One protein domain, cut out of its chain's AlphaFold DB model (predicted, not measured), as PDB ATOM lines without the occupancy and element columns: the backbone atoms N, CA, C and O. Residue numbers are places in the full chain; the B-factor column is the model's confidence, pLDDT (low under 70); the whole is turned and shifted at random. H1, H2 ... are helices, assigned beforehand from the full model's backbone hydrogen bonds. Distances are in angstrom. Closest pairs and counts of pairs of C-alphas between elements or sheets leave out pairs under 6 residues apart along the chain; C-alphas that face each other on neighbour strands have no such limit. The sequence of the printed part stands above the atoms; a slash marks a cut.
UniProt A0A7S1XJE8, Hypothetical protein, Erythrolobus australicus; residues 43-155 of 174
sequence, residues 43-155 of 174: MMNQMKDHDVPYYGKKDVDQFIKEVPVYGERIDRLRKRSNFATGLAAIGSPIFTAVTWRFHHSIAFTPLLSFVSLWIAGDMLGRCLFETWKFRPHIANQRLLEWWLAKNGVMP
ATOM      1  N   MET A  43     102.130  -3.360 -10.466       81.50
ATOM      2  CA  MET A  43     102.074  -2.970  -9.052       81.50
ATOM      3  C   MET A  43     100.929  -3.672  -8.316       81.50
ATOM      4  O   MET A  43     101.101  -4.079  -7.175       81.50
ATOM      5  N   MET A  44      99.788  -3.887  -8.976       83.62
ATOM      6  CA  MET A  44      98.690  -4.685  -8.420       83.62
ATOM      7  C   MET A  44      99.070  -6.152  -8.227       83.62
ATOM      8  O   MET A  44      98.743  -6.726  -7.194       83.62
ATOM      9  N   ASN A  45      99.802  -6.741  -9.173       85.12
ATOM     10  CA  ASN A  45     100.341  -8.087  -9.003       85.12
ATOM     11  C   ASN A  45     101.353  -8.131  -7.854       85.12
ATOM     12  O   ASN A  45     101.256  -9.024  -7.034       85.12
ATOM     13  N   GLN A  46     102.236  -7.135  -7.709       84.12
ATOM     14  CA  GLN A  46     103.139  -7.058  -6.552       84.12
ATOM     15  C   GLN A  46     102.379  -6.940  -5.229       84.12
ATOM     16  O   GLN A  46     102.771  -7.573  -4.255       84.12
ATOM     17  N   MET A  47     101.288  -6.170  -5.186       86.00
ATOM     18  CA  MET A  47     100.439  -6.118  -3.995       86.00
ATOM     19  C   MET A  47      99.873  -7.501  -3.665       86.00
ATOM     20  O   MET A  47      99.885  -7.899  -2.509       86.00
ATOM     21  N   LYS A  48      99.444  -8.256  -4.678       87.50
ATOM     22  CA  LYS A  48      98.943  -9.621  -4.501       87.50
ATOM     23  C   LYS A  48     100.039 -10.611  -4.088       87.50
ATOM     24  O   LYS A  48      99.811 -11.410  -3.196       87.50
ATOM     25  N   ASP A  49     101.204 -10.562  -4.729       89.50
ATOM     26  CA  ASP A  49     102.315 -11.497  -4.501       89.50
ATOM     27  C   ASP A  49     102.930 -11.338  -3.098       89.50
ATOM     28  O   ASP A  49     103.512 -12.280  -2.567       89.50
ATOM     29  N   HIS A  50     102.809 -10.146  -2.508       86.44
ATOM     30  CA  HIS A  50     103.335  -9.806  -1.186       86.44
ATOM     31  C   HIS A  50     102.241  -9.625  -0.118       86.44
ATOM     32  O   HIS A  50     102.525  -9.057   0.934       86.44
ATOM     33  N   ASP A  51     101.000 -10.054  -0.390       90.31
ATOM     34  CA  ASP A  51      99.840  -9.905   0.507       90.31
ATOM     35  C   ASP A  51      99.652  -8.475   1.060       90.31
ATOM     36  O   ASP A  51      99.189  -8.254   2.182       90.31
ATOM     37  N   VAL A  52     100.001  -7.467   0.255       88.69
ATOM     38  CA  VAL A  52      99.838  -6.059   0.614       88.69
ATOM     39  C   VAL A  52      98.349  -5.712   0.548       88.69
ATOM     40  O   VAL A  52      97.729  -5.859  -0.512       88.69
ATOM     41  N   PRO A  53      97.750  -5.205   1.640       91.12
ATOM     42  CA  PRO A  53      96.349  -4.819   1.628       91.12
ATOM     43  C   PRO A  53      96.104  -3.654   0.663       91.12
ATOM     44  O   PRO A  53      96.990  -2.844   0.384       91.12
ATOM     45  N   TYR A  54      94.872  -3.525   0.172       88.00
ATOM     46  CA  TYR A  54      94.478  -2.335  -0.582       88.00
ATOM     47  C   TYR A  54      94.535  -1.093   0.313       88.00
ATOM     48  O   TYR A  54      94.067  -1.116   1.452       88.00
ATOM     49  N   TYR A  55      95.076   0.004  -0.218       89.75
ATOM     50  CA  TYR A  55      95.123   1.276   0.497       89.75
ATOM     51  C   TYR A  55      93.713   1.835   0.725       89.75
ATOM     52  O   TYR A  55      92.848   1.801  -0.153       89.75
ATOM     53  N   GLY A  56      93.485   2.382   1.918       91.44
ATOM     54  CA  GLY A  56      92.225   3.009   2.292       91.44
ATOM     55  C   GLY A  56      92.245   4.529   2.146       91.44
ATOM     56  O   GLY A  56      93.249   5.153   1.803       91.44
ATOM     57  N   LYS A  57      91.121   5.171   2.487       91.88
ATOM     58  CA  LYS A  57      91.010   6.642   2.491       91.88
ATOM     59  C   LYS A  57      92.058   7.303   3.399       91.88
ATOM     60  O   LYS A  57      92.645   8.307   3.006       91.88
ATOM     61  N   LYS A  58      92.317   6.706   4.570       93.62
ATOM     62  CA  LYS A  58      93.310   7.190   5.544       93.62
ATOM     63  C   LYS A  58      94.726   7.188   4.966       93.62
ATOM     64  O   LYS A  58      95.462   8.144   5.181       93.62
ATOM     65  N   ASP A  59      95.082   6.160   4.201       93.75
ATOM     66  CA  ASP A  59      96.403   6.052   3.579       93.75
ATOM     67  C   ASP A  59      96.586   7.086   2.477       93.75
ATOM     68  O   ASP A  59      97.642   7.700   2.373       93.75
ATOM     69  N   VAL A  60      95.536   7.356   1.700       93.00
ATOM     70  CA  VAL A  60      95.584   8.432   0.709       93.00
ATOM     71  C   VAL A  60      95.714   9.799   1.389       93.00
ATOM     72  O   VAL A  60      96.465  10.643   0.914       93.00
ATOM     73  N   ASP A  61      95.031  10.030   2.513       94.25
ATOM     74  CA  ASP A  61      95.173  11.280   3.276       94.25
ATOM     75  C   ASP A  61      96.581  11.430   3.875       94.25
ATOM     76  O   ASP A  61      97.106  12.539   3.959       94.25
ATOM     77  N   GLN A  62      97.212  10.318   4.253       93.56
ATOM     78  CA  GLN A  62      98.606  10.288   4.680       93.56
ATOM     79  C   GLN A  62      99.557  10.589   3.513       93.56
ATOM     80  O   GLN A  62     100.404  11.468   3.643       93.56
ATOM     81  N   PHE A  63      99.362   9.966   2.347       93.25
ATOM     82  CA  PHE A  63     100.132  10.264   1.135       93.25
ATOM     83  C   PHE A  63     100.052  11.743   0.744       93.25
ATOM     84  O   PHE A  63     101.061  12.350   0.398       93.25
ATOM     85  N   ILE A  64      98.858  12.344   0.834       92.00
ATOM     86  CA  ILE A  64      98.660  13.766   0.529       92.00
ATOM     87  C   ILE A  64      99.522  14.658   1.433       92.00
ATOM     88  O   ILE A  64     100.029  15.679   0.971       92.00
ATOM     89  N   LYS A  65      99.705  14.268   2.700       93.75
ATOM     90  CA  LYS A  65     100.540  14.996   3.664       93.75
ATOM     91  C   LYS A  65     102.034  14.764   3.441       93.75
ATOM     92  O   LYS A  65     102.806  15.706   3.559       93.75
ATOM     93  N   GLU A  66     102.432  13.531   3.141       91.12
ATOM     94  CA  GLU A  66     103.845  13.145   3.021       91.12
ATOM     95  C   GLU A  66     104.472  13.554   1.684       91.12
ATOM     96  O   GLU A  66     105.651  13.891   1.629       91.12
ATOM     97  N   VAL A  67     103.691  13.556   0.600       89.94
ATOM     98  CA  VAL A  67     104.187  13.811  -0.758       89.94
ATOM     99  C   VAL A  67     103.406  14.973  -1.385       89.94
ATOM    100  O   VAL A  67     102.583  14.745  -2.269       89.94
ATOM    101  N   PRO A  68     103.635  16.239  -0.985       83.38
ATOM    102  CA  PRO A  68     102.735  17.358  -1.296       83.38
ATOM    103  C   PRO A  68     102.522  17.608  -2.800       83.38
ATOM    104  O   PRO A  68     101.394  17.846  -3.230       83.38
ATOM    105  N   VAL A  69     103.566  17.470  -3.629       85.56
ATOM    106  CA  VAL A  69     103.482  17.693  -5.090       85.56
ATOM    107  C   VAL A  69     102.518  16.713  -5.771       85.56
ATOM    108  O   VAL A  69     101.716  17.098  -6.626       85.56
ATOM    109  N   TYR A  70     102.586  15.430  -5.410       87.62
ATOM    110  CA  TYR A  70     101.699  14.400  -5.959       87.62
ATOM    111  C   TYR A  70     100.397  14.278  -5.162       87.62
ATOM    112  O   TYR A  70      99.365  13.921  -5.726       87.62
ATOM    113  N   GLY A  71     100.426  14.644  -3.887       88.12
ATOM    114  CA  GLY A  71      99.299  14.709  -2.974       88.12
ATOM    115  C   GLY A  71      98.229  15.674  -3.454       88.12
ATOM    116  O   GLY A  71      97.074  15.285  -3.598       88.12
ATOM    117  N   GLU A  72      98.610  16.899  -3.817       91.25
ATOM    118  CA  GLU A  72      97.665  17.876  -4.365       91.25
ATOM    119  C   GLU A  72      96.998  17.363  -5.655       91.25
ATOM    120  O   GLU A  72      95.792  17.515  -5.863       91.25
ATOM    121  N   ARG A  73      97.767  16.681  -6.512       92.81
ATOM    122  CA  ARG A  73      97.243  16.061  -7.737       92.81
ATOM    123  C   ARG A  73      96.238  14.954  -7.416       92.81
ATOM    124  O   ARG A  73      95.178  14.913  -8.036       92.81
ATOM    125  N   ILE A  74      96.537  14.089  -6.445       93.38
ATOM    126  CA  ILE A  74      95.615  13.046  -5.972       93.38
ATOM    127  C   ILE A  74      94.345  13.655  -5.362       93.38
ATOM    128  O   ILE A  74      93.251  13.165  -5.643       93.38
ATOM    129  N   ASP A  75      94.448  14.744  -4.599       94.00
ATOM    130  CA  ASP A  75      93.280  15.432  -4.036       94.00
ATOM    131  C   ASP A  75      92.366  16.000  -5.134       94.00
ATOM    132  O   ASP A  75      91.152  15.769  -5.130       94.00
ATOM    133  N   ARG A  76      92.938  16.659  -6.152       94.12
ATOM    134  CA  ARG A  76      92.179  17.133  -7.323       94.12
ATOM    135  C   ARG A  76      91.513  15.978  -8.081       94.12
ATOM    136  O   ARG A  76      90.361  16.104  -8.497       94.12
ATOM    137  N   LEU A  77      92.192  14.836  -8.231       93.94
ATOM    138  CA  LEU A  77      91.608  13.635  -8.847       93.94
ATOM    139  C   LEU A  77      90.462  13.055  -8.020       93.94
ATOM    140  O   LEU A  77      89.441  12.663  -8.586       93.94
ATOM    141  N   ARG A  78      90.589  13.048  -6.691       94.06
ATOM    142  CA  ARG A  78      89.524  12.622  -5.782       94.06
ATOM    143  C   ARG A  78      88.305  13.534  -5.902       94.06
ATOM    144  O   ARG A  78      87.193  13.035  -6.048       94.06
ATOM    145  N   LYS A  79      88.503  14.856  -5.896       94.81
ATOM    146  CA  LYS A  79      87.427  15.846  -6.091       94.81
ATOM    147  C   LYS A  79      86.716  15.649  -7.429       94.81
ATOM    148  O   LYS A  79      85.490  15.584  -7.455       94.81
ATOM    149  N   ARG A  80      87.475  15.449  -8.511       94.88
ATOM    150  CA  ARG A  80      86.936  15.117  -9.837       94.88
ATOM    151  C   ARG A  80      86.111  13.832  -9.829       94.88
ATOM    152  O   ARG A  80      84.995  13.844 -10.334       94.88
ATOM    153  N   SER A  81      86.639  12.748  -9.259       94.56
ATOM    154  CA  SER A  81      85.919  11.473  -9.188       94.56
ATOM    155  C   SER A  81      84.625  11.622  -8.392       94.56
ATOM    156  O   SER A  81      83.573  11.239  -8.884       94.56
ATOM    157  N   ASN A  82      84.681  12.243  -7.210       95.62
ATOM    158  CA  ASN A  82      83.508  12.468  -6.363       95.62
ATOM    159  C   ASN A  82      82.455  13.340  -7.054       95.62
ATOM    160  O   ASN A  82      81.264  13.075  -6.926       95.62
ATOM    161  N   PHE A  83      82.881  14.362  -7.798       96.00
ATOM    162  CA  PHE A  83      81.983  15.198  -8.587       96.00
ATOM    163  C   PHE A  83      81.279  14.392  -9.684       96.00
ATOM    164  O   PHE A  83      80.056  14.451  -9.790       96.00
ATOM    165  N   ALA A  84      82.024  13.590 -10.453       95.62
ATOM    166  CA  ALA A  84      81.456  12.718 -11.480       95.62
ATOM    167  C   ALA A  84      80.475  11.694 -10.885       95.62
ATOM    168  O   ALA A  84      79.370  11.528 -11.399       95.62
ATOM    169  N   THR A  85      80.843  11.070  -9.758       95.69
ATOM    170  CA  THR A  85      79.963  10.166  -9.006       95.69
ATOM    171  C   THR A  85      78.699  10.860  -8.535       95.69
ATOM    172  O   THR A  85      77.612  10.328  -8.732       95.69
ATOM    173  N   GLY A  86      78.828  12.037  -7.922       96.00
ATOM    174  CA  GLY A  86      77.698  12.797  -7.398       96.00
ATOM    175  C   GLY A  86      76.729  13.198  -8.504       96.00
ATOM    176  O   GLY A  86      75.524  12.991  -8.369       96.00
ATOM    177  N   LEU A  87      77.253  13.684  -9.632       94.44
ATOM    178  CA  LEU A  87      76.440  14.036 -10.794       94.44
ATOM    179  C   LEU A  87      75.681  12.819 -11.338       94.44
ATOM    180  O   LEU A  87      74.479  12.904 -11.582       94.44
ATOM    181  N   ALA A  88      76.360  11.680 -11.494       95.38
ATOM    182  CA  ALA A  88      75.746  10.449 -11.976       95.38
ATOM    183  C   ALA A  88      74.693   9.900 -11.002       95.38
ATOM    184  O   ALA A  88      73.607   9.509 -11.428       95.38
ATOM    185  N   ALA A  89      74.986   9.914  -9.701       95.31
ATOM    186  CA  ALA A  89      74.089   9.425  -8.659       95.31
ATOM    187  C   ALA A  89      72.801  10.256  -8.553       95.31
ATOM    188  O   ALA A  89      71.741   9.692  -8.299       95.31
ATOM    189  N   ILE A  90      72.878  11.572  -8.780       94.50
ATOM    190  CA  ILE A  90      71.712  12.466  -8.752       94.50
ATOM    191  C   ILE A  90      70.960  12.439 -10.086       94.50
ATOM    192  O   ILE A  90      69.737  12.337 -10.107       94.50
ATOM    193  N   GLY A  91      71.663  12.527 -11.216       91.31
ATOM    194  CA  GLY A  91      71.008  12.642 -12.517       91.31
ATOM    195  C   GLY A  91      70.446  11.318 -13.039       91.31
ATOM    196  O   GLY A  91      69.419  11.330 -13.714       91.31
ATOM    197  N   SER A  92      71.055  10.173 -12.707       93.56
ATOM    198  CA  SER A  92      70.575   8.861 -13.163       93.56
ATOM    199  C   SER A  92      69.128   8.549 -12.742       93.56
ATOM    200  O   SER A  92      68.336   8.192 -13.621       93.56
ATOM    201  N   PRO A  93      68.710   8.722 -11.469       92.81
ATOM    202  CA  PRO A  93      67.317   8.493 -11.088       92.81
ATOM    203  C   PRO A  93      66.353   9.478 -11.759       92.81
ATOM    204  O   PRO A  93      65.252   9.077 -12.128       92.81
ATOM    205  N   ILE A  94      66.766  10.729 -11.996       91.81
ATOM    206  CA  ILE A  94      65.944  11.727 -12.701       91.81
ATOM    207  C   ILE A  94      65.702  11.285 -14.149       91.81
ATOM    208  O   ILE A  94      64.555  11.190 -14.586       91.81
ATOM    209  N   PHE A  95      66.769  10.950 -14.881       89.19
ATOM    210  CA  PHE A  95      66.665  10.450 -16.253       89.19
ATOM    211  C   PHE A  95      65.857   9.159 -16.325       89.19
ATOM    212  O   PHE A  95      65.008   9.006 -17.203       89.19
ATOM    213  N   THR A  96      66.064   8.251 -15.375       89.81
ATOM    214  CA  THR A  96      65.288   7.015 -15.277       89.81
ATOM    215  C   THR A  96      63.802   7.305 -15.098       89.81
ATOM    216  O   THR A  96      62.996   6.744 -15.834       89.81
ATOM    217  N   ALA A  97      63.432   8.208 -14.185       89.00
ATOM    218  CA  ALA A  97      62.038   8.568 -13.934       89.00
ATOM    219  C   ALA A  97      61.372   9.204 -15.164       89.00
ATOM    220  O   ALA A  97      60.260   8.820 -15.532       89.00
ATOM    221  N   VAL A  98      62.070  10.123 -15.841       88.88
ATOM    222  CA  VAL A  98      61.591  10.740 -17.087       88.88
ATOM    223  C   VAL A  98      61.396   9.675 -18.163       88.88
ATOM    224  O   VAL A  98      60.331   9.579 -18.763       88.88
ATOM    225  N   THR A  99      62.388   8.816 -18.376       88.50
ATOM    226  CA  THR A  99      62.306   7.794 -19.425       88.50
ATOM    227  C   THR A  99      61.219   6.763 -19.124       88.50
ATOM    228  O   THR A  99      60.485   6.359 -20.024       88.50
ATOM    229  N   TRP A 100      61.062   6.370 -17.856       86.19
ATOM    230  CA  TRP A 100      59.987   5.485 -17.413       86.19
ATOM    231  C   TRP A 100      58.611   6.084 -17.710       86.19
ATOM    232  O   TRP A 100      57.745   5.386 -18.230       86.19
ATOM    233  N   ARG A 101      58.434   7.388 -17.457       88.69
ATOM    234  CA  ARG A 101      57.180   8.118 -17.693       88.69
ATOM    235  C   ARG A 101      56.744   8.154 -19.163       88.69
ATOM    236  O   ARG A 101      55.546   8.311 -19.407       88.69
ATOM    237  N   PHE A 102      57.672   8.048 -20.116       84.25
ATOM    238  CA  PHE A 102      57.379   8.183 -21.550       84.25
ATOM    239  C   PHE A 102      57.548   6.893 -22.360       84.25
ATOM    240  O   PHE A 102      56.865   6.730 -23.367       84.25
ATOM    241  N   HIS A 103      58.423   5.974 -21.944       79.88
ATOM    242  CA  HIS A 103      58.818   4.833 -22.773       79.88
ATOM    243  C   HIS A 103      58.635   3.456 -22.122       79.88
ATOM    244  O   HIS A 103      58.830   2.478 -22.833       79.88
ATOM    245  N   HIS A 104      58.262   3.360 -20.833       73.69
ATOM    246  CA  HIS A 104      57.842   2.157 -20.067       73.69
ATOM    247  C   HIS A 104      58.622   0.816 -20.243       73.69
ATOM    248  O   HIS A 104      58.268  -0.166 -19.598       73.69
ATOM    249  N   SER A 105      59.686   0.736 -21.053       62.31
ATOM    250  CA  SER A 105      60.242  -0.526 -21.584       62.31
ATOM    251  C   SER A 105      61.780  -0.601 -21.587       62.31
ATOM    252  O   SER A 105      62.352  -1.494 -22.213       62.31
ATOM    253  N   ILE A 106      62.501   0.303 -20.920       74.62
ATOM    254  CA  ILE A 106      63.967   0.346 -21.049       74.62
ATOM    255  C   ILE A 106      64.640  -0.162 -19.771       74.62
ATOM    256  O   ILE A 106      64.967   0.595 -18.860       74.62
ATOM    257  N   ALA A 107      64.893  -1.473 -19.746       74.81
ATOM    258  CA  ALA A 107      65.590  -2.165 -18.659       74.81
ATOM    259  C   ALA A 107      67.008  -1.613 -18.381       74.81
ATOM    260  O   ALA A 107      67.524  -1.765 -17.278       74.81
ATOM    261  N   PHE A 108      67.631  -0.936 -19.356       81.69
ATOM    262  CA  PHE A 108      69.005  -0.429 -19.259       81.69
ATOM    263  C   PHE A 108      69.121   1.079 -18.996       81.69
ATOM    264  O   PHE A 108      70.239   1.570 -18.842       81.69
ATOM    265  N   THR A 109      68.011   1.825 -18.911       86.06
ATOM    266  CA  THR A 109      68.057   3.286 -18.715       86.06
ATOM    267  C   THR A 109      68.833   3.701 -17.471       86.06
ATOM    268  O   THR A 109      69.651   4.611 -17.604       86.06
ATOM    269  N   PRO A 110      68.656   3.078 -16.289       86.31
ATOM    270  CA  PRO A 110      69.381   3.511 -15.095       86.31
ATOM    271  C   PRO A 110      70.897   3.391 -15.259       86.31
ATOM    272  O   PRO A 110      71.648   4.307 -14.917       86.31
ATOM    273  N   LEU A 111      71.348   2.278 -15.842       89.50
ATOM    274  CA  LEU A 111      72.766   2.016 -16.058       89.50
ATOM    275  C   LEU A 111      73.351   2.961 -17.111       89.50
ATOM    276  O   LEU A 111      74.374   3.594 -16.863       89.50
ATOM    277  N   LEU A 112      72.683   3.095 -18.261       90.50
ATOM    278  CA  LEU A 112      73.104   4.002 -19.330       90.50
ATOM    279  C   LEU A 112      73.156   5.448 -18.835       90.50
ATOM    280  O   LEU A 112      74.163   6.119 -19.026       90.50
ATOM    281  N   SER A 113      72.123   5.898 -18.121       90.00
ATOM    282  CA  SER A 113      72.065   7.255 -17.568       90.00
ATOM    283  C   SER A 113      73.200   7.499 -16.580       90.00
ATOM    284  O   SER A 113      73.865   8.528 -16.658       90.00
ATOM    285  N   PHE A 114      73.473   6.541 -15.686       94.50
ATOM    286  CA  PHE A 114      74.577   6.660 -14.736       94.50
ATOM    287  C   PHE A 114      75.929   6.757 -15.449       94.50
ATOM    288  O   PHE A 114      76.697   7.672 -15.170       94.50
ATOM    289  N   VAL A 115      76.213   5.858 -16.396       94.62
ATOM    290  CA  VAL A 115      77.491   5.849 -17.126       94.62
ATOM    291  C   VAL A 115      77.660   7.121 -17.959       94.62
ATOM    292  O   VAL A 115      78.712   7.754 -17.898       94.62
ATOM    293  N   SER A 116      76.628   7.539 -18.695       93.62
ATOM    294  CA  SER A 116      76.672   8.758 -19.509       93.62
ATOM    295  C   SER A 116      76.902  10.006 -18.656       93.62
ATOM    296  O   SER A 116      77.756  10.828 -18.989       93.62
ATOM    297  N   LEU A 117      76.198  10.133 -17.527       94.81
ATOM    298  CA  LEU A 117      76.374  11.259 -16.609       94.81
ATOM    299  C   LEU A 117      77.710  11.211 -15.870       94.81
ATOM    300  O   LEU A 117      78.300  12.262 -15.632       94.81
ATOM    301  N   TRP A 118      78.226  10.022 -15.553       97.00
ATOM    302  CA  TRP A 118      79.564   9.875 -14.987       97.00
ATOM    303  C   TRP A 118      80.623  10.372 -15.966       97.00
ATOM    304  O   TRP A 118      81.502  11.136 -15.580       97.00
ATOM    305  N   ILE A 119      80.540   9.976 -17.241       95.06
ATOM    306  CA  ILE A 119      81.475  10.422 -18.284       95.06
ATOM    307  C   ILE A 119      81.386  11.943 -18.461       95.06
ATOM    308  O   ILE A 119      82.414  12.619 -18.455       95.06
ATOM    309  N   ALA A 120      80.175  12.500 -18.555       93.56
ATOM    310  CA  ALA A 120      79.980  13.947 -18.648       93.56
ATOM    311  C   ALA A 120      80.545  14.682 -17.418       93.56
ATOM    312  O   ALA A 120      81.250  15.684 -17.549       93.56
ATOM    313  N   GLY A 121      80.299  14.148 -16.219       94.19
ATOM    314  CA  GLY A 121      80.839  14.661 -14.965       94.19
ATOM    315  C   GLY A 121      82.361  14.565 -14.889       94.19
ATOM    316  O   GLY A 121      83.001  15.493 -14.403       94.19
ATOM    317  N   ASP A 122      82.963  13.503 -15.425       92.94
ATOM    318  CA  ASP A 122      84.415  13.361 -15.536       92.94
ATOM    319  C   ASP A 122      85.011  14.441 -16.445       92.94
ATOM    320  O   ASP A 122      86.016  15.057 -16.087       92.94
ATOM    321  N   MET A 123      84.379  14.711 -17.595       92.38
ATOM    322  CA  MET A 123      84.813  15.755 -18.530       92.38
ATOM    323  C   MET A 123      84.713  17.151 -17.908       92.38
ATOM    324  O   MET A 123      85.685  17.903 -17.939       92.38
ATOM    325  N   LEU A 124      83.584  17.482 -17.275       92.19
ATOM    326  CA  LEU A 124      83.417  18.755 -16.564       92.19
ATOM    327  C   LEU A 124      84.386  18.872 -15.383       92.19
ATOM    328  O   LEU A 124      85.042  19.897 -15.206       92.19
ATOM    329  N   GLY A 125      84.544  17.796 -14.614       92.19
ATOM    330  CA  GLY A 125      85.479  17.717 -13.500       92.19
ATOM    331  C   GLY A 125      86.934  17.902 -13.935       92.19
ATOM    332  O   GLY A 125      87.732  18.463 -13.182       92.19
ATOM    333  N   ARG A 126      87.309  17.505 -15.163       91.12
ATOM    334  CA  ARG A 126      88.646  17.812 -15.699       91.12
ATOM    335  C   ARG A 126      88.901  19.304 -15.747       91.12
ATOM    336  O   ARG A 126      89.972  19.717 -15.308       91.12
ATOM    337  N   CYS A 127      87.940  20.073 -16.245       92.25
ATOM    338  CA  CYS A 127      88.023  21.525 -16.322       92.25
ATOM    339  C   CYS A 127      87.958  22.161 -14.930       92.25
ATOM    340  O   CYS A 127      88.871  22.896 -14.569       92.25
ATOM    341  N   LEU A 128      86.942  21.814 -14.131       94.00
ATOM    342  CA  LEU A 128      86.687  22.406 -12.811       94.00
ATOM    343  C   LEU A 128      87.843  22.216 -11.825       94.00
ATOM    344  O   LEU A 128      88.182  23.133 -11.086       94.00
ATOM    345  N   PHE A 129      88.463  21.035 -11.820       93.81
ATOM    346  CA  PHE A 129      89.578  20.717 -10.920       93.81
ATOM    347  C   PHE A 129      90.939  20.796 -11.616       93.81
ATOM    348  O   PHE A 129      91.948  20.332 -11.079       93.81
ATOM    349  N   GLU A 130      90.965  21.356 -12.828       92.06
ATOM    350  CA  GLU A 130      92.158  21.572 -13.648       92.06
ATOM    351  C   GLU A 130      93.029  20.319 -13.840       92.06
ATOM    352  O   GLU A 130      94.242  20.402 -14.034       92.06
ATOM    353  N   THR A 131      92.428  19.128 -13.800       88.94
ATOM    354  CA  THR A 131      93.176  17.865 -13.945       88.94
ATOM    355  C   THR A 131      93.680  17.631 -15.370       88.94
ATOM    356  O   THR A 131      94.403  16.671 -15.608       88.94
ATOM    357  N   TRP A 132      93.338  18.519 -16.310       87.25
ATOM    358  CA  TRP A 132      93.949  18.603 -17.638       87.25
ATOM    359  C   TRP A 132      95.376  19.180 -17.609       87.25
ATOM    360  O   TRP A 132      96.149  18.903 -18.521       87.25
ATOM    361  N   LYS A 133      95.747  19.940 -16.563       86.88
ATOM    362  CA  LYS A 133      97.080  20.561 -16.423       86.88
ATOM    363  C   LYS A 133      98.178  19.576 -16.020       86.88
ATOM    364  O   LYS A 133      99.356  19.916 -16.048       86.88
ATOM    365  N   PHE A 134      97.816  18.367 -15.605       84.75
ATOM    366  CA  PHE A 134      98.770  17.344 -15.193       84.75
ATOM    367  C   PHE A 134      98.342  15.967 -15.683       84.75
ATOM    368  O   PHE A 134      97.221  15.759 -16.135       84.75
ATOM    369  N   ARG A 135      99.253  14.998 -15.591       82.44
ATOM    370  CA  ARG A 135      99.019  13.611 -15.997       82.44
ATOM    371  C   ARG A 135      98.507  12.787 -14.801       82.44
ATOM    372  O   ARG A 135      99.306  12.480 -13.916       82.44
ATOM    373  N   PRO A 136      97.221  12.376 -14.757       84.75
ATOM    374  CA  PRO A 136      96.643  11.682 -13.598       84.75
ATOM    375  C   PRO A 136      97.318  10.354 -13.259       84.75
ATOM    376  O   PRO A 136      97.486  10.005 -12.095       84.75
ATOM    377  N   HIS A 137      97.727   9.619 -14.294       81.62
ATOM    378  CA  HIS A 137      98.340   8.305 -14.137       81.62
ATOM    379  C   HIS A 137      99.668   8.369 -13.376       81.62
ATOM    380  O   HIS A 137      99.947   7.451 -12.622       81.62
ATOM    381  N   ILE A 138     100.451   9.448 -13.515       82.31
ATOM    382  CA  ILE A 138     101.717   9.604 -12.783       82.31
ATOM    383  C   ILE A 138     101.434   9.758 -11.287       82.31
ATOM    384  O   ILE A 138     102.038   9.069 -10.476       82.31
ATOM    385  N   ALA A 139     100.461  10.595 -10.912       87.00
ATOM    386  CA  ALA A 139     100.079  10.764  -9.510       87.00
ATOM    387  C   ALA A 139      99.584   9.445  -8.889       87.00
ATOM    388  O   ALA A 139     100.027   9.077  -7.803       87.00
ATOM    389  N   ASN A 140      98.740   8.695  -9.607       88.81
ATOM    390  CA  ASN A 140      98.273   7.378  -9.160       88.81
ATOM    391  C   ASN A 140      99.416   6.357  -9.031       88.81
ATOM    392  O   ASN A 140      99.407   5.545  -8.113       88.81
ATOM    393  N   GLN A 141     100.410   6.396  -9.924       86.44
ATOM    394  CA  GLN A 141     101.590   5.533  -9.829       86.44
ATOM    395  C   GLN A 141     102.452   5.889  -8.619       86.44
ATOM    396  O   GLN A 141     102.820   4.990  -7.876       86.44
ATOM    397  N   ARG A 142     102.699   7.177  -8.353       87.00
ATOM    398  CA  ARG A 142     103.447   7.610  -7.162       87.00
ATOM    399  C   ARG A 142     102.751   7.224  -5.857       87.00
ATOM    400  O   ARG A 142     103.425   6.835  -4.911       87.00
ATOM    401  N   LEU A 143     101.417   7.269  -5.821       90.75
ATOM    402  CA  LEU A 143     100.637   6.756  -4.691       90.75
ATOM    403  C   LEU A 143     100.856   5.247  -4.487       90.75
ATOM    404  O   LEU A 143     101.056   4.809  -3.359       90.75
ATOM    405  N   LEU A 144     100.843   4.459  -5.567       89.69
ATOM    406  CA  LEU A 144     101.088   3.014  -5.509       89.69
ATOM    407  C   LEU A 144     102.525   2.672  -5.102       89.69
ATOM    408  O   LEU A 144     102.726   1.779  -4.286       89.69
ATOM    409  N   GLU A 145     103.513   3.385  -5.640       88.69
ATOM    410  CA  GLU A 145     104.925   3.232  -5.274       88.69
ATOM    411  C   GLU A 145     105.139   3.525  -3.787       88.69
ATOM    412  O   GLU A 145     105.747   2.722  -3.082       88.69
ATOM    413  N   TRP A 146     104.585   4.639  -3.302       91.50
ATOM    414  CA  TRP A 146     104.607   4.991  -1.886       91.50
ATOM    415  C   TRP A 146     103.918   3.929  -1.023       91.50
ATOM    416  O   TRP A 146     104.442   3.550   0.022       91.50
ATOM    417  N   TRP A 147     102.775   3.402  -1.471       92.94
ATOM    418  CA  TRP A 147     102.036   2.379  -0.734       92.94
ATOM    419  C   TRP A 147     102.807   1.064  -0.619       92.94
ATOM    420  O   TRP A 147     102.877   0.478   0.462       92.94
ATOM    421  N   LEU A 148     103.419   0.615  -1.714       90.69
ATOM    422  CA  LEU A 148     104.280  -0.564  -1.716       90.69
ATOM    423  C   LEU A 148     105.476  -0.362  -0.781       90.69
ATOM    424  O   LEU A 148     105.716  -1.203   0.085       90.69
ATOM    425  N   ALA A 149     106.154   0.787  -0.878       89.81
ATOM    426  CA  ALA A 149     107.301   1.110  -0.034       89.81
ATOM    427  C   ALA A 149     106.936   1.150   1.460       89.81
ATOM    428  O   ALA A 149     107.653   0.585   2.284       89.81
ATOM    429  N   LYS A 150     105.784   1.740   1.810       91.06
ATOM    430  CA  LYS A 150     105.253   1.767   3.184       91.06
ATOM    431  C   LYS A 150     105.037   0.362   3.757       91.06
ATOM    432  O   LYS A 150     105.214   0.163   4.954       91.06
ATOM    433  N   ASN A 151     104.680  -0.605   2.913       90.69
ATOM    434  CA  ASN A 151     104.480  -2.005   3.297       90.69
ATOM    435  C   ASN A 151     105.746  -2.869   3.110       90.69
ATOM    436  O   ASN A 151     105.661  -4.093   3.108       90.69
ATOM    437  N   GLY A 152     106.923  -2.255   2.946       86.75
ATOM    438  CA  GLY A 152     108.203  -2.965   2.837       86.75
ATOM    439  C   GLY A 152     108.458  -3.626   1.479       86.75
ATOM    440  O   GLY A 152     109.432  -4.363   1.330       86.75
ATOM    441  N   VAL A 153     107.624  -3.358   0.471       87.75
ATOM    442  CA  VAL A 153     107.803  -3.865  -0.892       87.75
ATOM    443  C   VAL A 153     108.472  -2.787  -1.729       87.75
ATOM    444  O   VAL A 153     107.881  -1.748  -2.016       87.75
ATOM    445  N   MET A 154     109.705  -3.037  -2.168       78.75
ATOM    446  CA  MET A 154     110.363  -2.131  -3.105       78.75
ATOM    447  C   MET A 154     109.610  -2.140  -4.447       78.75
ATOM    448  O   MET A 154     109.529  -3.191  -5.100       78.75
ATOM    449  N   PRO A 155     109.057  -0.996  -4.894       74.44
ATOM    450  CA  PRO A 155     108.449  -0.919  -6.211       74.44
ATOM    451  C   PRO A 155     109.529  -1.207  -7.254       74.44
ATOM    452  O   PRO A 155     110.633  -0.664  -7.196       74.44
TER     453      PRO A 155
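This is residues 43 to 155 of the 174 residues of the protein "Hypothetical protein" of Erythrolobus australicus (UniProt A0A7S1XJE8). The long helix H3 makes the length; H4 folds back along it as a hairpin, and H1, H2 and H5 gather at its first end as a loose head. The printed part has 113 residues with five named helices, H1 to H5 in order along the chain, which hold 88 of them, and no named strand; its class is all helix, and it is loose, with a radius of gyration of the C-alphas of 18.2 A and spans of 57 by 32 by 21 A.

H1, residues 43 to 49, begins at C-alpha 43 (102.074, -2.970, -9.052). H2 is residues 57 to 66. H3, residues 68 to 103, 50.5 A long, has a kink of 26 degrees near residue 93. H4 is residues 109 to 128, 27.3 A; H5, residues 136 to 150, ends at C-alpha 150 (105.253, 1.767, 3.184).

H3 and H4 run opposite ways at a steep tilt of 35.1 degrees, only just past shallow; their closest C-alphas, Ala 84 and Gly 121, are 4.0 A apart. H3 touches H5 with residues 70 to 77 alone, closest C-alphas Tyr 70 and Ala 139, 5.3 A. Backbone O i to N i+4 pairs are within hydrogen-bond range throughout H1, H2 and H5, 29 of 32 in H3, 15 of 16 in H4.

The printed part has no cut and no long link; residue 105 alone is under pLDDT 70.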